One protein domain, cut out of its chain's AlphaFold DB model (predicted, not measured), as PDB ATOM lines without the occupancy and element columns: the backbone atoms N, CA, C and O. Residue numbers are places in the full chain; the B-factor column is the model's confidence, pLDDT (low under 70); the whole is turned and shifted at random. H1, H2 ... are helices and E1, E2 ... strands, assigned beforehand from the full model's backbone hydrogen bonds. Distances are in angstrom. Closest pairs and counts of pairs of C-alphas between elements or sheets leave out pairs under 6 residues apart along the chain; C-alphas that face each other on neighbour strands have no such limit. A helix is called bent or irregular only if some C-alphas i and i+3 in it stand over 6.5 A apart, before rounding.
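AT A GLANCE: This is residues 4 to 137 of the 139 residues of an uncharacterized protein of Candidatus Bathyarchaeota archaeon (UniProt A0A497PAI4). The domain is a long helical hairpin of H3 and H4 with a small head at one end, where a strongly twisted five-stranded sheet and the short helices H1 and H2 gather round the first part of H3. H1 and the first half of H3 cover the same face of the sheet, while H4 runs back along H3 and stays off the sheet; the turn of the hairpin, residues 97 to 103, sticks out at the far end. The printed part has 134 residues, with four named helices and five named strands in the order H1, E1, E2, E3, E4, E5, H2, H3, H4. The sheet has the order E1, E2, E3, E4, E5 and is antiparallel throughout, and the class is mixed, helices and strands. The whole is loose, with a radius of gyration of the C-alphas of 17.8 A, and the C-alphas span 55 by 40 by 26 A.

IN THESE COORDINATES: H1 is residues 4 to 12, and its first C-alpha, of Glu 4, is at (32.166, 47.294, 0.368). E1 is residues 17 to 20, E2 residues 24 to 29 and E3 residues 32 to 37. E4, residues 40 to 49, is the longest strand, 22.9 A from first to last C-alpha, and bends by 68 degrees at residue 46. E5 is residues 52 to 55. H2 is residues 58 to 67. H3, residues 69 to 99, is 43.7 A long and begins with C-alpha 69 at (33.199, 38.693, -5.602); it is irregular, but only just, with C-alphas 96 and 99 6.6 A apart. H4, residues 102 to 135, is the longest helix at 49.7 A and ends with C-alpha 135 at (16.754, 32.687, -11.804).

HOW THE PARTS SIT: E1 to E5 form a meander, each strand the antiparallel neighbour of the one before, and each two in succession are a hairpin. Between E1 and E2, N 19 and O 26 are within hydrogen-bond range at 2.8 A. Between E2 and E3, N 27 and O 34 are 2.9 A apart, and between E3 and E4, N 35 and O 42 are 2.8 A apart. Between E4 and E5, N 45 and O 54 are 2.7 A apart. H1 and H3 lie on the same face of the sheet, making two layers, helices over one face of a sheet. H1 has a height over the sheet of 9.3 A and lies over E2 and, only just, over E3, with 3 of its C-alphas there. H3 has a height of 8.3 A, lies over E3 and E4, and runs along the strands, at 21 degrees to E4 on the local plane. H3 is the hub, touching the three other helices. With residues 69 to 70 alone it touches H1, about perpendicular at 82 degrees, the closest C-alphas being those of Val 6 and Phe 69, 5.2 A apart. With residues 70 to 76 alone it touches H2 at a steep tilt of 47 degrees, opposite ways; the closest C-alphas, of Phe 64 and Gly 72, are 4.3 A apart. H2 only grazes the sheet, with residues 60 to 64. H3 and H4 touch as a helical hairpin at a shallow tilt of 22 degrees, opposite ways, closest at the C-alphas of Tyr 71 and Lys 126, 5.8 A apart. H4 is not on the sheet and is apart from H1. In H1, H2 and H3 every O i to N i+4 pair is within hydrogen-bond range; in H4, 29 of 30 are.

THE WHOLE: The two C-alphas farthest apart, those of Asn 100 and Ile 137, are 56.0 A apart. The printed part has no cut, and each link between successive elements is tight. Residues 97 to 103, of which 97 to 99 belong to H3, stand free. The mean pLDDT of the printed part is 91.4; residues 49 to 50, 99 and 133 to 137 are under 70.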
ATOM      1  N   GLU A   4      32.475  47.782  -0.976       95.12
ATOM      2  CA  GLU A   4      32.166  47.294   0.368       95.12
ATOM      3  C   GLU A   4      31.276  46.047   0.321       95.12
ATOM      4  O   GLU A   4      31.585  45.054   0.972       95.12
ATOM      5  N   GLU A   5      30.257  46.020  -0.539       96.62
ATOM      6  CA  GLU A   5      29.428  44.821  -0.736       96.62
ATOM      7  C   GLU A   5      30.254  43.647  -1.298       96.62
ATOM      8  O   GLU A   5      30.122  42.507  -0.850       96.62
ATOM      9  N   VAL A   6      31.167  43.917  -2.242       97.06
ATOM     10  CA  VAL A   6      32.113  42.908  -2.759       97.06
ATOM     11  C   VAL A   6      33.032  42.394  -1.645       97.06
ATOM     12  O   VAL A   6      33.325  41.197  -1.578       97.06
ATOM     13  N   TRP A   7      33.482  43.278  -0.755       96.81
ATOM     14  CA  TRP A   7      34.270  42.904   0.414       96.81
ATOM     15  C   TRP A   7      33.501  41.973   1.348       96.81
ATOM     16  O   TRP A   7      34.013  40.909   1.689       96.81
ATOM     17  N   GLU A   8      32.265  42.312   1.707       96.62
ATOM     18  CA  GLU A   8      31.423  41.477   2.570       96.62
ATOM     19  C   GLU A   8      31.172  40.083   1.978       96.62
ATOM     20  O   GLU A   8      31.149  39.087   2.706       96.62
ATOM     21  N   GLN A   9      31.022  39.984   0.654       96.81
ATOM     22  CA  GLN A   9      30.927  38.694  -0.032       96.81
ATOM     23  C   GLN A   9      32.215  37.876   0.120       96.81
ATOM     24  O   GLN A   9      32.149  36.680   0.404       96.81
ATOM     25  N   ALA A  10      33.385  38.511   0.004       96.50
ATOM     26  CA  ALA A  10      34.667  37.838   0.198       96.50
ATOM     27  C   ALA A  10      34.819  37.254   1.611       96.50
ATOM     28  O   ALA A  10      35.367  36.162   1.758       96.50
ATOM     29  N   GLN A  11      34.285  37.925   2.639       95.50
ATOM     30  CA  GLN A  11      34.304  37.430   4.025       95.50
ATOM     31  C   GLN A  11      33.511  36.129   4.197       95.50
ATOM     32  O   GLN A  11      33.854  35.293   5.030       95.50
ATOM     33  N   LYS A  12      32.443  35.968   3.409       95.38
ATOM     34  CA  LYS A  12      31.541  34.809   3.443       95.38
ATOM     35  C   LYS A  12      31.992  33.689   2.498       95.38
ATOM     36  O   LYS A  12      31.407  32.606   2.517       95.38
ATOM     37  N   GLN A  13      33.017  33.924   1.676       95.44
ATOM     38  CA  GLN A  13      33.468  32.970   0.669       95.44
ATOM     39  C   GLN A  13      34.098  31.733   1.319       95.44
ATOM     40  O   GLN A  13      35.107  31.805   2.020       95.44
ATOM     41  N   HIS A  14      33.548  30.558   1.020       92.81
ATOM     42  CA  HIS A  14      34.092  29.304   1.527       92.81
ATOM     43  C   HIS A  14      35.500  29.021   0.966       92.81
ATOM     44  O   HIS A  14      35.739  29.095  -0.242       92.81
ATOM     45  N   GLY A  15      36.431  28.628   1.844       91.69
ATOM     46  CA  GLY A  15      37.810  28.294   1.468       91.69
ATOM     47  C   GLY A  15      38.697  29.507   1.170       91.69
ATOM     48  O   GLY A  15      39.750  29.356   0.547       91.69
ATOM     49  N   VAL A  16      38.276  30.704   1.584       95.19
ATOM     50  CA  VAL A  16      39.101  31.911   1.538       95.19
ATOM     51  C   VAL A  16      40.183  31.870   2.617       95.19
ATOM     52  O   VAL A  16      39.950  31.411   3.734       95.19
ATOM     53  N   ALA A  17      41.385  32.342   2.289       95.56
ATOM     54  CA  ALA A  17      42.439  32.555   3.272       95.56
ATOM     55  C   ALA A  17      42.367  33.991   3.796       95.56
ATOM     56  O   ALA A  17      42.392  34.931   3.001       95.56
ATOM     57  N   SER A  18      42.316  34.159   5.113       95.50
ATOM     58  CA  SER A  18      42.239  35.471   5.764       95.50
ATOM     59  C   SER A  18      43.606  35.889   6.297       95.50
ATOM     60  O   SER A  18      44.308  35.084   6.909       95.50
ATOM     61  N   LEU A  19      43.990  37.140   6.063       93.00
ATOM     62  CA  LEU A  19      45.209  37.751   6.584       93.00
ATOM     63  C   LEU A  19      44.835  39.092   7.211       93.00
ATOM     64  O   LEU A  19      44.411  40.001   6.496       93.00
ATOM     65  N   PHE A  20      45.018  39.196   8.521       92.38
ATOM     66  CA  PHE A  20      44.693  40.378   9.310       92.38
ATOM     67  C   PHE A  20      45.979  40.996   9.855       92.38
ATOM     68  O   PHE A  20      46.813  40.291  10.429       92.38
ATOM     69  N   ASP A  21      46.131  42.298   9.663       87.06
ATOM     70  CA  ASP A  21      47.191  43.125  10.235       87.06
ATOM     71  C   ASP A  21      46.553  44.336  10.932       87.06
ATOM     72  O   ASP A  21      45.374  44.622  10.741       87.06
ATOM     73  N   LYS A  22      47.317  45.072  11.742       85.19
ATOM     74  CA  LYS A  22      46.814  46.190  12.560       85.19
ATOM     75  C   LYS A  22      46.071  47.262  11.760       85.19
ATOM     76  O   LYS A  22      45.177  47.900  12.303       85.19
ATOM     77  N   GLU A  23      46.462  47.476  10.507       88.25
ATOM     78  CA  GLU A  23      45.931  48.545   9.650       88.25
ATOM     79  C   GLU A  23      45.174  48.021   8.421       88.25
ATOM     80  O   GLU A  23      44.507  48.790   7.722       88.25
ATOM     81  N   CYS A  24      45.297  46.723   8.137       93.69
ATOM     82  CA  CYS A  24      44.887  46.132   6.875       93.69
ATOM     83  C   CYS A  24      44.338  44.723   7.067       93.69
ATOM     84  O   CYS A  24      45.066  43.802   7.438       93.69
ATOM     85  N   ASP A  25      43.094  44.536   6.654       96.06
ATOM     86  CA  ASP A  25      42.493  43.218   6.528       96.06
ATOM     87  C   ASP A  25      42.563  42.773   5.075       96.06
ATOM     88  O   ASP A  25      42.434  43.576   4.143       96.06
ATOM     89  N   SER A  26      42.730  41.478   4.838       96.44
ATOM     90  CA  SER A  26      42.675  40.943   3.486       96.44
ATOM     91  C   SER A  26      42.231  39.494   3.407       96.44
ATOM     92  O   SER A  26      42.422  38.699   4.322       96.44
ATOM     93  N   TYR A  27      41.677  39.159   2.249       96.94
ATOM     94  CA  TYR A  27      41.174  37.840   1.915       96.94
ATOM     95  C   TYR A  27      41.748  37.401   0.576       96.94
ATOM     96  O   TYR A  27      41.765  38.175  -0.381       96.94
ATOM     97  N   ILE A  28      42.227  36.162   0.497       96.00
ATOM     98  CA  ILE A  28      42.806  35.585  -0.714       96.00
ATOM     99  C   ILE A  28      41.994  34.368  -1.136       96.00
ATOM    100  O   ILE A  28      41.903  33.379  -0.408       96.00
ATOM    101  N   TYR A  29      41.464  34.411  -2.356       96.31
ATOM    102  CA  TYR A  29      40.731  33.311  -2.972       96.31
ATOM    103  C   TYR A  29      41.210  33.099  -4.409       96.31
ATOM    104  O   TYR A  29      41.285  34.032  -5.203       96.31
ATOM    105  N   LYS A  30      41.592  31.860  -4.744       93.12
ATOM    106  CA  LYS A  30      42.015  31.432  -6.098       93.12
ATOM    107  C   LYS A  30      43.038  32.345  -6.799       93.12
ATOM    108  O   LYS A  30      43.074  32.435  -8.022       93.12
ATOM    109  N   GLY A  31      43.947  32.953  -6.034       92.25
ATOM    110  CA  GLY A  31      44.990  33.830  -6.578       92.25
ATOM    111  C   GLY A  31      44.569  35.289  -6.755       92.25
ATOM    112  O   GLY A  31      45.300  36.051  -7.382       92.25
ATOM    113  N   ILE A  32      43.432  35.678  -6.187       96.44
ATOM    114  CA  ILE A  32      42.973  37.060  -6.091       96.44
ATOM    115  C   ILE A  32      42.936  37.448  -4.618       96.44
ATOM    116  O   ILE A  32      42.406  36.704  -3.797       96.44
ATOM    117  N   LYS A  33      43.531  38.592  -4.291       95.88
ATOM    118  CA  LYS A  33      43.537  39.185  -2.955       95.88
ATOM    119  C   LYS A  33      42.625  40.401  -2.959       95.88
ATOM    120  O   LYS A  33      42.875  41.309  -3.737       95.88
ATOM    121  N   ILE A  34      41.642  40.467  -2.078       97.12
ATOM    122  CA  ILE A  34      40.950  41.718  -1.754       97.12
ATOM    123  C   ILE A  34      41.448  42.216  -0.400       97.12
ATOM    124  O   ILE A  34      41.729  41.417   0.491       97.12
ATOM    125  N   MET A  35      41.624  43.524  -0.260       96.25
ATOM    126  CA  MET A  35      42.215  44.153   0.915       96.25
ATOM    127  C   MET A  35      41.445  45.414   1.291       96.25
ATOM    128  O   MET A  35      41.097  46.198   0.407       96.25
ATOM    129  N   LYS A  36      41.235  45.614   2.592       96.19
ATOM    130  CA  LYS A  36      40.674  46.821   3.195       96.19
ATOM    131  C   LYS A  36      41.724  47.422   4.125       96.19
ATOM    132  O   LYS A  36      42.036  46.830   5.150       96.19
ATOM    133  N   CYS A  37      42.251  48.591   3.774       94.44
ATOM    134  CA  CYS A  37      43.180  49.350   4.618       94.44
ATOM    135  C   CYS A  37      42.640  50.761   4.808       94.44
ATOM    136  O   CYS A  37      42.375  51.435   3.813       94.44
ATOM    137  N   ASN A  38      42.482  51.221   6.052       91.25
ATOM    138  CA  ASN A  38      41.994  52.578   6.351       91.25
ATOM    139  C   ASN A  38      40.708  52.956   5.576       91.25
ATOM    140  O   ASN A  38      40.576  54.065   5.065       91.25
ATOM    141  N   GLY A  39      39.781  52.003   5.420       88.94
ATOM    142  CA  GLY A  39      38.524  52.188   4.677       88.94
ATOM    143  C   GLY A  39      38.637  52.106   3.148       88.94
ATOM    144  O   GLY A  39      37.618  52.146   2.465       88.94
ATOM    145  N   VAL A  40      39.842  51.946   2.594       94.00
ATOM    146  CA  VAL A  40      40.067  51.819   1.149       94.00
ATOM    147  C   VAL A  40      40.103  50.351   0.743       94.00
ATOM    148  O   VAL A  40      40.892  49.570   1.276       94.00
ATOM    149  N   PHE A  41      39.286  50.000  -0.250       95.50
ATOM    150  CA  PHE A  41      39.200  48.655  -0.813       95.50
ATOM    151  C   PHE A  41      40.025  48.541  -2.095       95.50
ATOM    152  O   PHE A  41      39.846  49.338  -3.022       95.50
ATOM    153  N   ARG A  42      40.900  47.534  -2.159       96.25
ATOM    154  CA  ARG A  42      41.709  47.219  -3.345       96.25
ATOM    155  C   ARG A  42      41.722  45.728  -3.632       96.25
ATOM    156  O   ARG A  42      41.752  44.917  -2.706       96.25
ATOM    157  N   ILE A  43      41.743  45.370  -4.911       96.81
ATOM    158  CA  ILE A  43      41.798  43.986  -5.378       96.81
ATOM    159  C   ILE A  43      43.070  43.780  -6.194       96.81
ATOM    160  O   ILE A  43      43.384  44.531  -7.112       96.81
ATOM    161  N   PHE A  44      43.799  42.719  -5.880       96.25
ATOM    162  CA  PHE A  44      45.062  42.375  -6.498       96.25
ATOM    163  C   PHE A  44      45.029  40.975  -7.095       96.25
ATOM    164  O   PHE A  44      44.560  40.010  -6.491       96.25
ATOM    165  N   ASN A  45      45.633  40.850  -8.265       95.00
ATOM    166  CA  ASN A  45      45.985  39.596  -8.894       95.00
ATOM    167  C   ASN A  45      47.372  39.148  -8.413       95.00
ATOM    168  O   ASN A  45      48.377  39.831  -8.627       95.00
ATOM    169  N   THR A  46      47.440  37.972  -7.790       91.44
ATOM    170  CA  THR A  46      48.686  37.423  -7.229       91.44
ATOM    171  C   THR A  46      49.422  36.490  -8.196       91.44
ATOM    172  O   THR A  46      50.384  35.827  -7.809       91.44
ATOM    173  N   LYS A  47      48.966  36.390  -9.454       84.44
ATOM    174  CA  LYS A  47      49.466  35.420 -10.446       84.44
ATOM    175  C   LYS A  47      50.166  36.032 -11.662       84.44
ATOM    176  O   LYS A  47      50.825  35.286 -12.383       84.44
ATOM    177  N   MET A  48      50.042  37.337 -11.924       71.75
ATOM    178  CA  MET A  48      50.519  37.924 -13.191       71.75
ATOM    179  C   MET A  48      52.003  38.310 -13.236       71.75
ATOM    180  O   MET A  48      52.628  38.100 -14.278       71.75
ATOM    181  N   LYS A  49      52.585  38.873 -12.169       65.75
ATOM    182  CA  LYS A  49      53.916  39.514 -12.229       65.75
ATOM    183  C   LYS A  49      54.889  39.065 -11.134       65.75
ATOM    184  O   LYS A  49      55.401  39.880 -10.374       65.75
ATOM    185  N   GLY A  50      55.219  37.773 -11.128       66.69
ATOM    186  CA  GLY A  50      56.333  37.255 -10.325       66.69
ATOM    187  C   GLY A  50      56.174  37.572  -8.836       66.69
ATOM    188  O   GLY A  50      55.192  37.146  -8.233       66.69
ATOM    189  N   ASP A  51      57.129  38.321  -8.282       70.62
ATOM    190  CA  ASP A  51      57.277  38.546  -6.838       70.62
ATOM    191  C   ASP A  51      56.296  39.575  -6.248       70.62
ATOM    192  O   ASP A  51      56.150  39.646  -5.028       70.62
ATOM    193  N   PHE A  52      55.590  40.350  -7.084       81.19
ATOM    194  CA  PHE A  52      54.690  41.410  -6.620       81.19
ATOM    195  C   PHE A  52      53.248  41.204  -7.083       81.19
ATOM    196  O   PHE A  52      52.967  40.813  -8.220       81.19
ATOM    197  N   TYR A  53      52.312  41.515  -6.187       89.44
ATOM    198  CA  TYR A  53      50.889  41.533  -6.504       89.44
ATOM    199  C   TYR A  53      50.568  42.750  -7.365       89.44
ATOM    200  O   TYR A  53      51.028  43.856  -7.087       89.44
ATOM    201  N   GLN A  54      49.769  42.545  -8.406       92.00
ATOM    202  CA  GLN A  54      49.359  43.612  -9.307       92.00
ATOM    203  C   GLN A  54      47.905  43.968  -9.025       92.00
ATOM    204  O   GLN A  54      47.063  43.075  -8.990       92.00
ATOM    205  N   GLU A  55      47.605  45.249  -8.836       95.50
ATOM    206  CA  GLU A  55      46.216  45.698  -8.741       95.50
ATOM    207  C   GLU A  55      45.476  45.382 -10.048       95.50
ATOM    208  O   GLU A  55      46.058  45.462 -11.137       95.50
ATOM    209  N   ILE A  56      44.228  44.929  -9.936       96.06
ATOM    210  CA  ILE A  56      43.418  44.584 -11.107       96.06
ATOM    211  C   ILE A  56      43.083  45.839 -11.921       96.06
ATOM    212  O   ILE A  56      43.156  46.961 -11.420       96.06
ATOM    213  N   THR A  57      42.742  45.663 -13.194       95.88
ATOM    214  CA  THR A  57      42.363  46.795 -14.051       95.88
ATOM    215  C   THR A  57      40.979  47.334 -13.684       95.88
ATOM    216  O   THR A  57      40.170  46.631 -13.083       95.88
ATOM    217  N   GLU A  58      40.664  48.559 -14.110       95.56
ATOM    218  CA  GLU A  58      39.322  49.135 -13.923       95.56
ATOM    219  C   GLU A  58      38.218  48.287 -14.570       95.56
ATOM    220  O   GLU A  58      37.157  48.099 -13.986       95.56
ATOM    221  N   ASP A  59      38.469  47.695 -15.741       96.38
ATOM    222  CA  ASP A  59      37.490  46.794 -16.362       96.38
ATOM    223  C   ASP A  59      37.291  45.511 -15.551       96.38
ATOM    224  O   ASP A  59      36.182  44.989 -15.479       96.38
ATOM    225  N   GLN A  60      38.341  45.023 -14.886       96.44
ATOM    226  CA  GLN A  60      38.202  43.911 -13.955       96.44
ATOM    227  C   GLN A  60      37.424  44.340 -12.712       96.44
ATOM    228  O   GLN A  60      36.540  43.592 -12.309       96.44
ATOM    229  N   TYR A  61      37.675  45.529 -12.148       97.25
ATOM    230  CA  TYR A  61      36.875  46.072 -11.042       97.25
ATOM    231  C   TYR A  61      35.383  46.109 -11.380       97.25
ATOM    232  O   TYR A  61      34.583  45.620 -10.581       97.25
ATOM    233  N   LYS A  62      35.010  46.569 -12.582       96.75
ATOM    234  CA  LYS A  62      33.607  46.568 -13.034       96.75
ATOM    235  C   LYS A  62      32.977  45.181 -12.963       96.75
ATOM    236  O   LYS A  62      31.864  45.050 -12.480       96.75
ATOM    237  N   MET A  63      33.702  44.126 -13.342       97.19
ATOM    238  CA  MET A  63      33.178  42.755 -13.259       97.19
ATOM    239  C   MET A  63      32.884  42.315 -11.815       97.19
ATOM    240  O   MET A  63      31.935  41.567 -11.588       97.19
ATOM    241  N   PHE A  64      33.666  42.774 -10.830       97.19
ATOM    242  CA  PHE A  64      33.357  42.542  -9.411       97.19
ATOM    243  C   PHE A  64      32.124  43.335  -8.972       97.19
ATOM    244  O   PHE A  64      31.269  42.808  -8.266       97.19
ATOM    245  N   GLU A  65      32.025  44.593  -9.386       95.75
ATOM    246  CA  GLU A  65      30.930  45.488  -9.004       95.75
ATOM    247  C   GLU A  65      29.597  45.089  -9.668       95.75
ATOM    248  O   GLU A  65      28.535  45.239  -9.062       95.75
ATOM    249  N   GLU A  66      29.630  44.531 -10.876       95.31
ATOM    250  CA  GLU A  66      28.449  44.088 -11.627       95.31
ATOM    251  C   GLU A  66      27.954  42.704 -11.193       95.31
ATOM    252  O   GLU A  66      26.746  42.480 -11.104       95.31
ATOM    253  N   HIS A  67      28.867  41.772 -10.903       95.00
ATOM    254  CA  HIS A  67      28.526  40.351 -10.747       95.00
ATOM    255  C   HIS A  67      28.986  39.717  -9.430       95.00
ATOM    256  O   HIS A  67      28.682  38.553  -9.164       95.00
ATOM    257  N   GLY A  68      29.681  40.470  -8.582       95.88
ATOM    258  CA  GLY A  68      30.049  40.063  -7.233       95.88
ATOM    259  C   GLY A  68      31.438  39.442  -7.148       95.88
ATOM    260  O   GLY A  68      32.146  39.256  -8.144       95.88
ATOM    261  N   PHE A  69      31.841  39.120  -5.918       96.69
ATOM    262  CA  PHE A  69      33.199  38.693  -5.602       96.69
ATOM    263  C   PHE A  69      33.594  37.410  -6.326       96.69
ATOM    264  O   PHE A  69      34.613  37.379  -7.014       96.69
ATOM    265  N   GLU A  70      32.793  36.351  -6.196       96.44
ATOM    266  CA  GLU A  70      33.166  35.060  -6.767       96.44
ATOM    267  C   GLU A  70      33.243  35.125  -8.296       96.44
ATOM    268  O   GLU A  70      34.235  34.673  -8.872       96.44
ATOM    269  N   TYR A  71      32.270  35.763  -8.957       97.00
ATOM    270  CA  TYR A  71      32.324  35.971 -10.404       97.00
ATOM    271  C   TYR A  71      33.584  36.736 -10.813       97.00
ATOM    272  O   TYR A  71      34.324  36.273 -11.684       97.00
ATOM    273  N   GLY A  72      33.861  37.870 -10.162       97.38
ATOM    274  CA  GLY A  72      35.038  38.686 -10.447       97.38
ATOM    275  C   GLY A  72      36.340  37.891 -10.310       97.38
ATOM    276  O   GLY A  72      37.206  37.960 -11.185       97.38
ATOM    277  N   VAL A  73      36.457  37.048  -9.274       97.50
ATOM    278  CA  VAL A  73      37.620  36.165  -9.092       97.50
ATOM    279  C   VAL A  73      37.787  35.214 -10.274       97.50
ATOM    280  O   VAL A  73      38.889  35.101 -10.823       97.50
ATOM    281  N   TYR A  74      36.714  34.538 -10.689       97.25
ATOM    282  CA  TYR A  74      36.776  33.632 -11.833       97.25
ATOM    283  C   TYR A  74      37.017  34.374 -13.148       97.25
ATOM    284  O   TYR A  74      37.706  33.833 -14.012       97.25
ATOM    285  N   ASN A  75      36.541  35.613 -13.290       97.38
ATOM    286  CA  ASN A  75      36.815  36.436 -14.461       97.38
ATOM    287  C   ASN A  75      38.315  36.738 -14.604       97.38
ATOM    288  O   ASN A  75      38.925  36.403 -15.622       97.38
ATOM    289  N   VAL A  76      38.950  37.245 -13.543       96.75
ATOM    290  CA  VAL A  76      40.400  37.506 -13.553       96.75
ATOM    291  C   VAL A  76      41.199  36.203 -13.709       96.75
ATOM    292  O   VAL A  76      42.228  36.160 -14.389       96.75
ATOM    293  N   MET A  77      40.725  35.098 -13.122       95.38
ATOM    294  CA  MET A  77      41.328  33.778 -13.318       95.38
ATOM    295  C   MET A  77      41.272  33.337 -14.788       95.38
ATOM    296  O   MET A  77      42.268  32.804 -15.291       95.38
ATOM    297  N   THR A  78      40.156  33.561 -15.489       96.12
ATOM    298  CA  THR A  78      40.046  33.248 -16.921       96.12
ATOM    299  C   THR A  78      41.000  34.093 -17.764       96.12
ATOM    300  O   THR A  78      41.705  33.517 -18.596       96.12
ATOM    301  N   ASP A  79      41.149  35.389 -17.470       95.12
ATOM    302  CA  ASP A  79      42.106  36.273 -18.159       95.12
ATOM    303  C   ASP A  79      43.551  35.768 -18.002       95.12
ATOM    304  O   ASP A  79      44.319  35.656 -18.964       95.12
ATOM    305  N   ASN A  80      43.927  35.386 -16.778       93.88
ATOM    306  CA  ASN A  80      45.246  34.826 -16.472       93.88
ATOM    307  C   ASN A  80      45.532  33.539 -17.260       93.88
ATOM    308  O   ASN A  80      46.644  33.323 -17.764       93.88
ATOM    309  N   LEU A  81      44.536  32.657 -17.350       95.31
ATOM    310  CA  LEU A  81      44.653  31.385 -18.057       95.31
ATOM    311  C   LEU A  81      44.712  31.593 -19.573       95.31
ATOM    312  O   LEU A  81      45.529  30.946 -20.227       95.31
ATOM    313  N   GLN A  82      43.942  32.531 -20.122       95.88
ATOM    314  CA  GLN A  82      43.997  32.901 -21.538       95.88
ATOM    315  C   GLN A  82      45.373  33.465 -21.917       95.88
ATOM    316  O   GLN A  82      45.990  33.004 -22.880       95.88
ATOM    317  N   ASN A  83      45.925  34.362 -21.096       93.88
ATOM    318  CA  ASN A  83      47.292  34.861 -21.263       93.88
ATOM    319  C   ASN A  83      48.330  33.726 -21.213       93.88
ATOM    320  O   ASN A  83      49.272  33.682 -22.010       93.88
ATOM    321  N   SER A  84      48.149  32.765 -20.306       94.25
ATOM    322  CA  SER A  84      49.017  31.585 -20.210       94.25
ATOM    323  C   SER A  84      48.928  30.704 -21.462       94.25
ATOM    324  O   SER A  84      49.960  30.284 -21.987       94.25
ATOM    325  N   LEU A  85      47.719  30.467 -21.984       97.12
ATOM    326  CA  LEU A  85      47.492  29.725 -23.228       97.12
ATOM    327  C   LEU A  85      48.160  30.403 -24.424       97.12
ATOM    328  O   LEU A  85      48.817  29.716 -25.211       97.12
ATOM    329  N   GLN A  86      48.055  31.729 -24.538       96.94
ATOM    330  CA  GLN A  86      48.709  32.479 -25.609       96.94
ATOM    331  C   GLN A  86      50.232  32.336 -25.532       96.94
ATOM    332  O   GLN A  86      50.885  32.015 -26.525       96.94
ATOM    333  N   ARG A  87      50.815  32.487 -24.335       95.19
ATOM    334  CA  ARG A  87      52.264  32.325 -24.131       95.19
ATOM    335  C   ARG A  87      52.747  30.918 -24.479       95.19
ATOM    336  O   ARG A  87      53.795  30.780 -25.105       95.19
ATOM    337  N   ILE A  88      52.010  29.879 -24.082       96.19
ATOM    338  CA  ILE A  88      52.354  28.489 -24.421       96.19
ATOM    339  C   ILE A  88      52.246  28.268 -25.934       96.19
ATOM    340  O   ILE A  88      53.142  27.671 -26.521       96.19
ATOM    341  N   THR A  89      51.202  28.796 -26.574       95.56
ATOM    342  CA  THR A  89      51.010  28.701 -28.029       95.56
ATOM    343  C   THR A  89      52.172  29.344 -28.788       95.56
ATOM    344  O   THR A  89      52.745  28.708 -29.670       95.56
ATOM    345  N   ASN A  90      52.609  30.537 -28.375       94.94
ATOM    346  CA  ASN A  90      53.770  31.205 -28.971       94.94
ATOM    347  C   ASN A  90      55.055  30.370 -28.819       94.94
ATOM    348  O   ASN A  90      55.840  30.267 -29.759       94.94
ATOM    349  N   LYS A  91      55.264  29.730 -27.657       92.81
ATOM    350  CA  LYS A  91      56.413  28.833 -27.433       92.81
ATOM    351  C   LYS A  91      56.366  27.592 -28.321       92.81
ATOM    352  O   LYS A  91      57.395  27.201 -28.855       92.81
ATOM    353  N   ILE A  92      55.189  26.988 -28.489       92.50
ATOM    354  CA  ILE A  92      55.001  25.841 -29.387       92.50
ATOM    355  C   ILE A  92      55.367  26.232 -30.822       92.50
ATOM    356  O   ILE A  92      56.120  25.510 -31.471       92.50
ATOM    357  N   GLN A  93      54.884  27.386 -31.294       90.75
ATOM    358  CA  GLN A  93      55.180  27.877 -32.641       90.75
ATOM    359  C   GLN A  93      56.683  28.106 -32.852       90.75
ATOM    360  O   GLN A  93      57.228  27.734 -33.889       90.75
ATOM    361  N   LEU A  94      57.363  28.676 -31.855       89.56
ATOM    362  CA  LEU A  94      58.811  28.879 -31.887       89.56
ATOM    363  C   LEU A  94      59.577  27.550 -31.977       89.56
ATOM    364  O   LEU A  94      60.560  27.449 -32.708       89.56
ATOM    365  N   GLU A  95      59.120  26.528 -31.250       86.88
ATOM    366  CA  GLU A  95      59.790  25.229 -31.206       86.88
ATOM    367  C   GLU A  95      59.717  24.491 -32.547       86.88
ATOM    368  O   GLU A  95      60.722  23.920 -32.975       86.88
ATOM    369  N   ILE A  96      58.558  24.558 -33.220       83.31
ATOM    370  CA  ILE A  96      58.356  24.020 -34.574       83.31
ATOM    371  C   ILE A  96      59.271  24.737 -35.574       83.31
ATOM    372  O   ILE A  96      59.887  24.091 -36.415       83.31
ATOM    373  N   ASN A  97      59.370  26.065 -35.472       81.88
ATOM    374  CA  ASN A  97      60.059  26.881 -36.470       81.88
ATOM    375  C   ASN A  97      61.593  26.871 -36.332       81.88
ATOM    376  O   ASN A  97      62.274  27.085 -37.330       81.88
ATOM    377  N   ILE A  98      62.142  26.691 -35.121       77.12
ATOM    378  CA  ILE A  98      63.577  26.939 -34.854       77.12
ATOM    379  C   ILE A  98      64.312  25.724 -34.282       77.12
ATOM    380  O   ILE A  98      65.423  25.420 -34.710       77.12
ATOM    381  N   ARG A  99      63.759  25.072 -33.254       66.19
ATOM    382  CA  ARG A  99      64.541  24.178 -32.374       66.19
ATOM    383  C   ARG A  99      64.374  22.692 -32.670       66.19
ATOM    384  O   ARG A  99      65.229  21.916 -32.257       66.19
ATOM    385  N   ASN A 100      63.281  22.297 -33.329       72.75
ATOM    386  CA  ASN A 100      62.926  20.909 -33.658       72.75
ATOM    387  C   ASN A 100      63.119  19.905 -32.493       72.75
ATOM    388  O   ASN A 100      63.442  18.736 -32.695       72.75
ATOM    389  N   ASN A 101      62.941  20.356 -31.244       85.38
ATOM    390  CA  ASN A 101      63.088  19.519 -30.055       85.38
ATOM    391  C   ASN A 101      61.739  18.886 -29.698       85.38
ATOM    392  O   ASN A 101      60.902  19.473 -29.006       85.38
ATOM    393  N   THR A 102      61.542  17.648 -30.146       87.12
ATOM    394  CA  THR A 102      60.281  16.909 -29.986       87.12
ATOM    395  C   THR A 102      59.884  16.707 -28.521       87.12
ATOM    396  O   THR A 102      58.701  16.780 -28.185       87.12
ATOM    397  N   ARG A 103      60.852  16.496 -27.615       90.25
ATOM    398  CA  ARG A 103      60.566  16.305 -26.183       90.25
ATOM    399  C   ARG A 103      59.995  17.576 -25.564       90.25
ATOM    400  O   ARG A 103      58.982  17.519 -24.868       90.25
ATOM    401  N   HIS A 104      60.635  18.714 -25.817       90.44
ATOM    402  CA  HIS A 104      60.177  20.001 -25.299       90.44
ATOM    403  C   HIS A 104      58.831  20.408 -25.919       90.44
ATOM    404  O   HIS A 104      57.936  20.849 -25.200       90.44
ATOM    405  N   PHE A 105      58.632  20.154 -27.216       91.38
ATOM    406  CA  PHE A 105      57.346  20.345 -27.893       91.38
ATOM    407  C   PHE A 105      56.203  19.540 -27.248       91.38
ATOM    408  O   PHE A 105      55.145  20.102 -26.956       91.38
ATOM    409  N   ASN A 106      56.415  18.249 -26.972       93.56
ATOM    410  CA  ASN A 106      55.409  17.409 -26.316       93.56
ATOM    411  C   ASN A 106      55.092  17.911 -24.899       93.56
ATOM    412  O   ASN A 106      53.923  18.037 -24.540       93.56
ATOM    413  N   ALA A 107      56.109  18.314 -24.130       95.12
ATOM    414  CA  ALA A 107      55.899  18.907 -22.809       95.12
ATOM    415  C   ALA A 107      55.067  20.206 -22.868       95.12
ATOM    416  O   ALA A 107      54.197  20.432 -22.021       95.12
ATOM    417  N   LEU A 108      55.290  21.055 -23.880       95.38
ATOM    418  CA  LEU A 108      54.489  22.263 -24.102       95.38
ATOM    419  C   LEU A 108      53.042  21.932 -24.495       95.38
ATOM    420  O   LEU A 108      52.119  22.598 -24.018       95.38
ATOM    421  N   LYS A 109      52.821  20.898 -25.318       95.44
ATOM    422  CA  LYS A 109      51.477  20.400 -25.646       95.44
ATOM    423  C   LYS A 109      50.726  19.923 -24.405       95.44
ATOM    424  O   LYS A 109      49.588  20.347 -24.193       95.44
ATOM    425  N   ASP A 110      51.368  19.124 -23.559       97.50
ATOM    426  CA  ASP A 110      50.768  18.637 -22.314       97.50
ATOM    427  C   ASP A 110      50.435  19.793 -21.367       97.50
ATOM    428  O   ASP A 110      49.354  19.842 -20.771       97.50
ATOM    429  N   MET A 111      51.342  20.769 -21.251       97.00
ATOM    430  CA  MET A 111      51.105  21.980 -20.469       97.00
ATOM    431  C   MET A 111      49.906  22.768 -21.012       97.00
ATOM    432  O   MET A 111      49.040  23.159 -20.228       97.00
ATOM    433  N   ARG A 112      49.809  22.953 -22.336       97.62
ATOM    434  CA  ARG A 112      48.658  23.608 -22.978       97.62
ATOM    435  C   ARG A 112      47.357  22.881 -22.653       97.62
ATOM    436  O   ARG A 112      46.396  23.537 -22.269       97.62
ATOM    437  N   GLY A 113      47.335  21.549 -22.752       98.19
ATOM    438  CA  GLY A 113      46.160  20.735 -22.425       98.19
ATOM    439  C   GLY A 113      45.705  20.913 -20.974       98.19
ATOM    440  O   GLY A 113      44.523  21.139 -20.714       98.19
ATOM    441  N   LYS A 114      46.647  20.912 -20.022       97.94
ATOM    442  CA  LYS A 114      46.356  21.141 -18.595       97.94
ATOM    443  C   LYS A 114      45.796  22.541 -18.327       97.94
ATOM    444  O   LYS A 114      44.844  22.677 -17.561       97.94
ATOM    445  N   VAL A 115      46.380  23.578 -18.932       97.56
ATOM    446  CA  VAL A 115      45.906  24.964 -18.773       97.56
ATOM    447  C   VAL A 115      44.538  25.146 -19.431       97.56
ATOM    448  O   VAL A 115      43.663  25.763 -18.829       97.56
ATOM    449  N   LEU A 116      44.319  24.558 -20.611       98.00
ATOM    450  CA  LEU A 116      43.040  24.621 -21.316       98.00
ATOM    451  C   LEU A 116      41.924  23.967 -20.503       98.00
ATOM    452  O   LEU A 116      40.863  24.559 -20.348       98.00
ATOM    453  N   LYS A 117      42.175  22.788 -19.924       98.19
ATOM    454  CA  LYS A 117      41.207  22.125 -19.043       98.19
ATOM    455  C   LYS A 117      40.792  23.037 -17.882       98.19
ATOM    456  O   LYS A 117      39.601  23.247 -17.677       98.19
ATOM    457  N   LYS A 118      41.761  23.647 -17.188       96.75
ATOM    458  CA  LYS A 118      41.487  24.602 -16.099       96.75
ATOM    459  C   LYS A 118      40.711  25.831 -16.573       96.75
ATOM    460  O   LYS A 118      39.848  26.309 -15.848       96.75
ATOM    461  N   PHE A 119      41.025  26.347 -17.763       97.81
ATOM    462  CA  PHE A 119      40.304  27.472 -18.358       97.81
ATOM    463  C   PHE A 119      38.839  27.119 -18.606       97.81
ATOM    464  O   PHE A 119      37.965  27.864 -18.185       97.81
ATOM    465  N   LEU A 120      38.571  25.966 -19.222       98.06
ATOM    466  CA  LEU A 120      37.208  25.513 -19.497       98.06
ATOM    467  C   LEU A 120      36.417  25.284 -18.205       98.06
ATOM    468  O   LEU A 120      35.277  25.720 -18.105       98.06
ATOM    469  N   GLU A 121      37.023  24.653 -17.198       97.44
ATOM    470  CA  GLU A 121      36.402  24.463 -15.881       97.44
ATOM    471  C   GLU A 121      36.060  25.802 -15.212       97.44
ATOM    472  O   GLU A 121      34.931  25.992 -14.757       97.44
ATOM    473  N   ALA A 122      37.011  26.743 -15.192       96.25
ATOM    474  CA  ALA A 122      36.818  28.070 -14.614       96.25
ATOM    475  C   ALA A 122      35.751  28.877 -15.365       96.25
ATOM    476  O   ALA A 122      34.886  29.476 -14.731       96.25
ATOM    477  N   ASN A 123      35.777  28.856 -16.698       96.50
ATOM    478  CA  ASN A 123      34.811  29.576 -17.518       96.50
ATOM    479  C   ASN A 123      33.403  28.988 -17.365       96.50
ATOM    480  O   ASN A 123      32.457  29.724 -17.126       96.50
ATOM    481  N   ASN A 124      33.262  27.661 -17.396       96.56
ATOM    482  CA  ASN A 124      31.969  27.009 -17.183       96.56
ATOM    483  C   ASN A 124      31.385  27.316 -15.799       96.56
ATOM    484  O   ASN A 124      30.174  27.463 -15.664       96.56
ATOM    485  N   TYR A 125      32.227  27.393 -14.764       95.38
ATOM    486  CA  TYR A 125      31.778  27.798 -13.436       95.38
ATOM    487  C   TYR A 125      31.339  29.268 -13.416       95.38
ATOM    488  O   TYR A 125      30.257  29.569 -12.924       95.38
ATOM    489  N   LYS A 126      32.130  30.157 -14.026       94.88
ATOM    490  CA  LYS A 126      31.815  31.584 -14.179       94.88
ATOM    491  C   LYS A 126      30.451  31.811 -14.842       94.88
ATOM    492  O   LYS A 126      29.632  32.554 -14.311       94.88
ATOM    493  N   GLU A 127      30.170  31.115 -15.943       93.75
ATOM    494  CA  GLU A 127      28.882  31.209 -16.648       93.75
ATOM    495  C   GLU A 127      27.698  30.720 -15.794       93.75
ATOM    496  O   GLU A 127      26.605  31.287 -15.843       93.75
ATOM    497  N   LYS A 128      27.897  29.689 -14.961       94.44
ATOM    498  CA  LYS A 128      26.849  29.209 -14.040       94.44
ATOM    499  C   LYS A 128      26.470  30.256 -12.995       94.44
ATOM    500  O   LYS A 128      25.293  30.344 -12.655       94.44
ATOM    501  N   LEU A 129      27.426  31.055 -12.516       91.75
ATOM    502  CA  LEU A 129      27.156  32.125 -11.549       91.75
ATOM    503  C   LEU A 129      26.203  33.182 -12.130       91.75
ATOM    504  O   LEU A 129      25.272  33.598 -11.448       91.75
ATOM    505  N   ILE A 130      26.365  33.541 -13.411       88.00
ATOM    506  CA  ILE A 130      25.444  34.461 -14.103       88.00
ATOM    507  C   ILE A 130      24.040  33.853 -14.198       88.00
ATOM    508  O   ILE A 130      23.044  34.524 -13.931       88.00
ATOM    509  N   ASN A 131      23.947  32.589 -14.609       82.94
ATOM    510  CA  ASN A 131      22.657  31.947 -14.861       82.94
ATOM    511  C   ASN A 131      21.860  31.703 -13.574       82.94
ATOM    512  O   ASN A 131      20.640  31.851 -13.579       82.94
ATOM    513  N   ASN A 132      22.536  31.391 -12.468       75.50
ATOM    514  CA  ASN A 132      21.883  31.238 -11.172       75.50
ATOM    515  C   ASN A 132      21.348  32.581 -10.650       75.50
ATOM    516  O   ASN A 132      20.204  32.633 -10.211       75.50
ATOM    517  N   GLY A 133      22.101  33.678 -10.810       60.72
ATOM    518  CA  GLY A 133      21.639  35.018 -10.425       60.72
ATOM    519  C   GLY A 133      20.436  35.528 -11.233       60.72
ATOM    520  O   GLY A 133      19.645  36.317 -10.731       60.72
ATOM    521  N   LYS A 134      20.240  35.050 -12.471       58.00
ATOM    522  CA  LYS A 134      19.058  35.387 -13.291       58.00
ATOM    523  C   LYS A 134      17.786  34.646 -12.871       58.00
ATOM    524  O   LYS A 134      16.693  35.147 -13.118       58.00
ATOM    525  N   ASN A 135      17.908  33.473 -12.250       48.12
ATOM    526  CA  ASN A 135      16.754  32.687 -11.804       48.12
ATOM    527  C   ASN A 135      16.164  33.195 -10.478       48.12
ATOM    528  O   ASN A 135      14.996  32.939 -10.211       48.12
ATOM    529  N   GLU A 136      16.931  33.942  -9.679       48.59
ATOM    530  CA  GLU A 136      16.469  34.523  -8.406       48.59
ATOM    531  C   GLU A 136      15.679  35.836  -8.578       48.59
ATOM    532  O   GLU A 136      14.985  36.253  -7.660       48.59
ATOM    533  N   ILE A 137      15.735  36.473  -9.756       49.69
ATOM    534  CA  ILE A 137      15.025  37.736 -10.061       49.69
ATOM    535  C   ILE A 137      13.618  37.474 -10.653       49.69
ATOM    536  O   ILE A 137      12.822  38.395 -10.810       49.69
TER     537      ILE A 137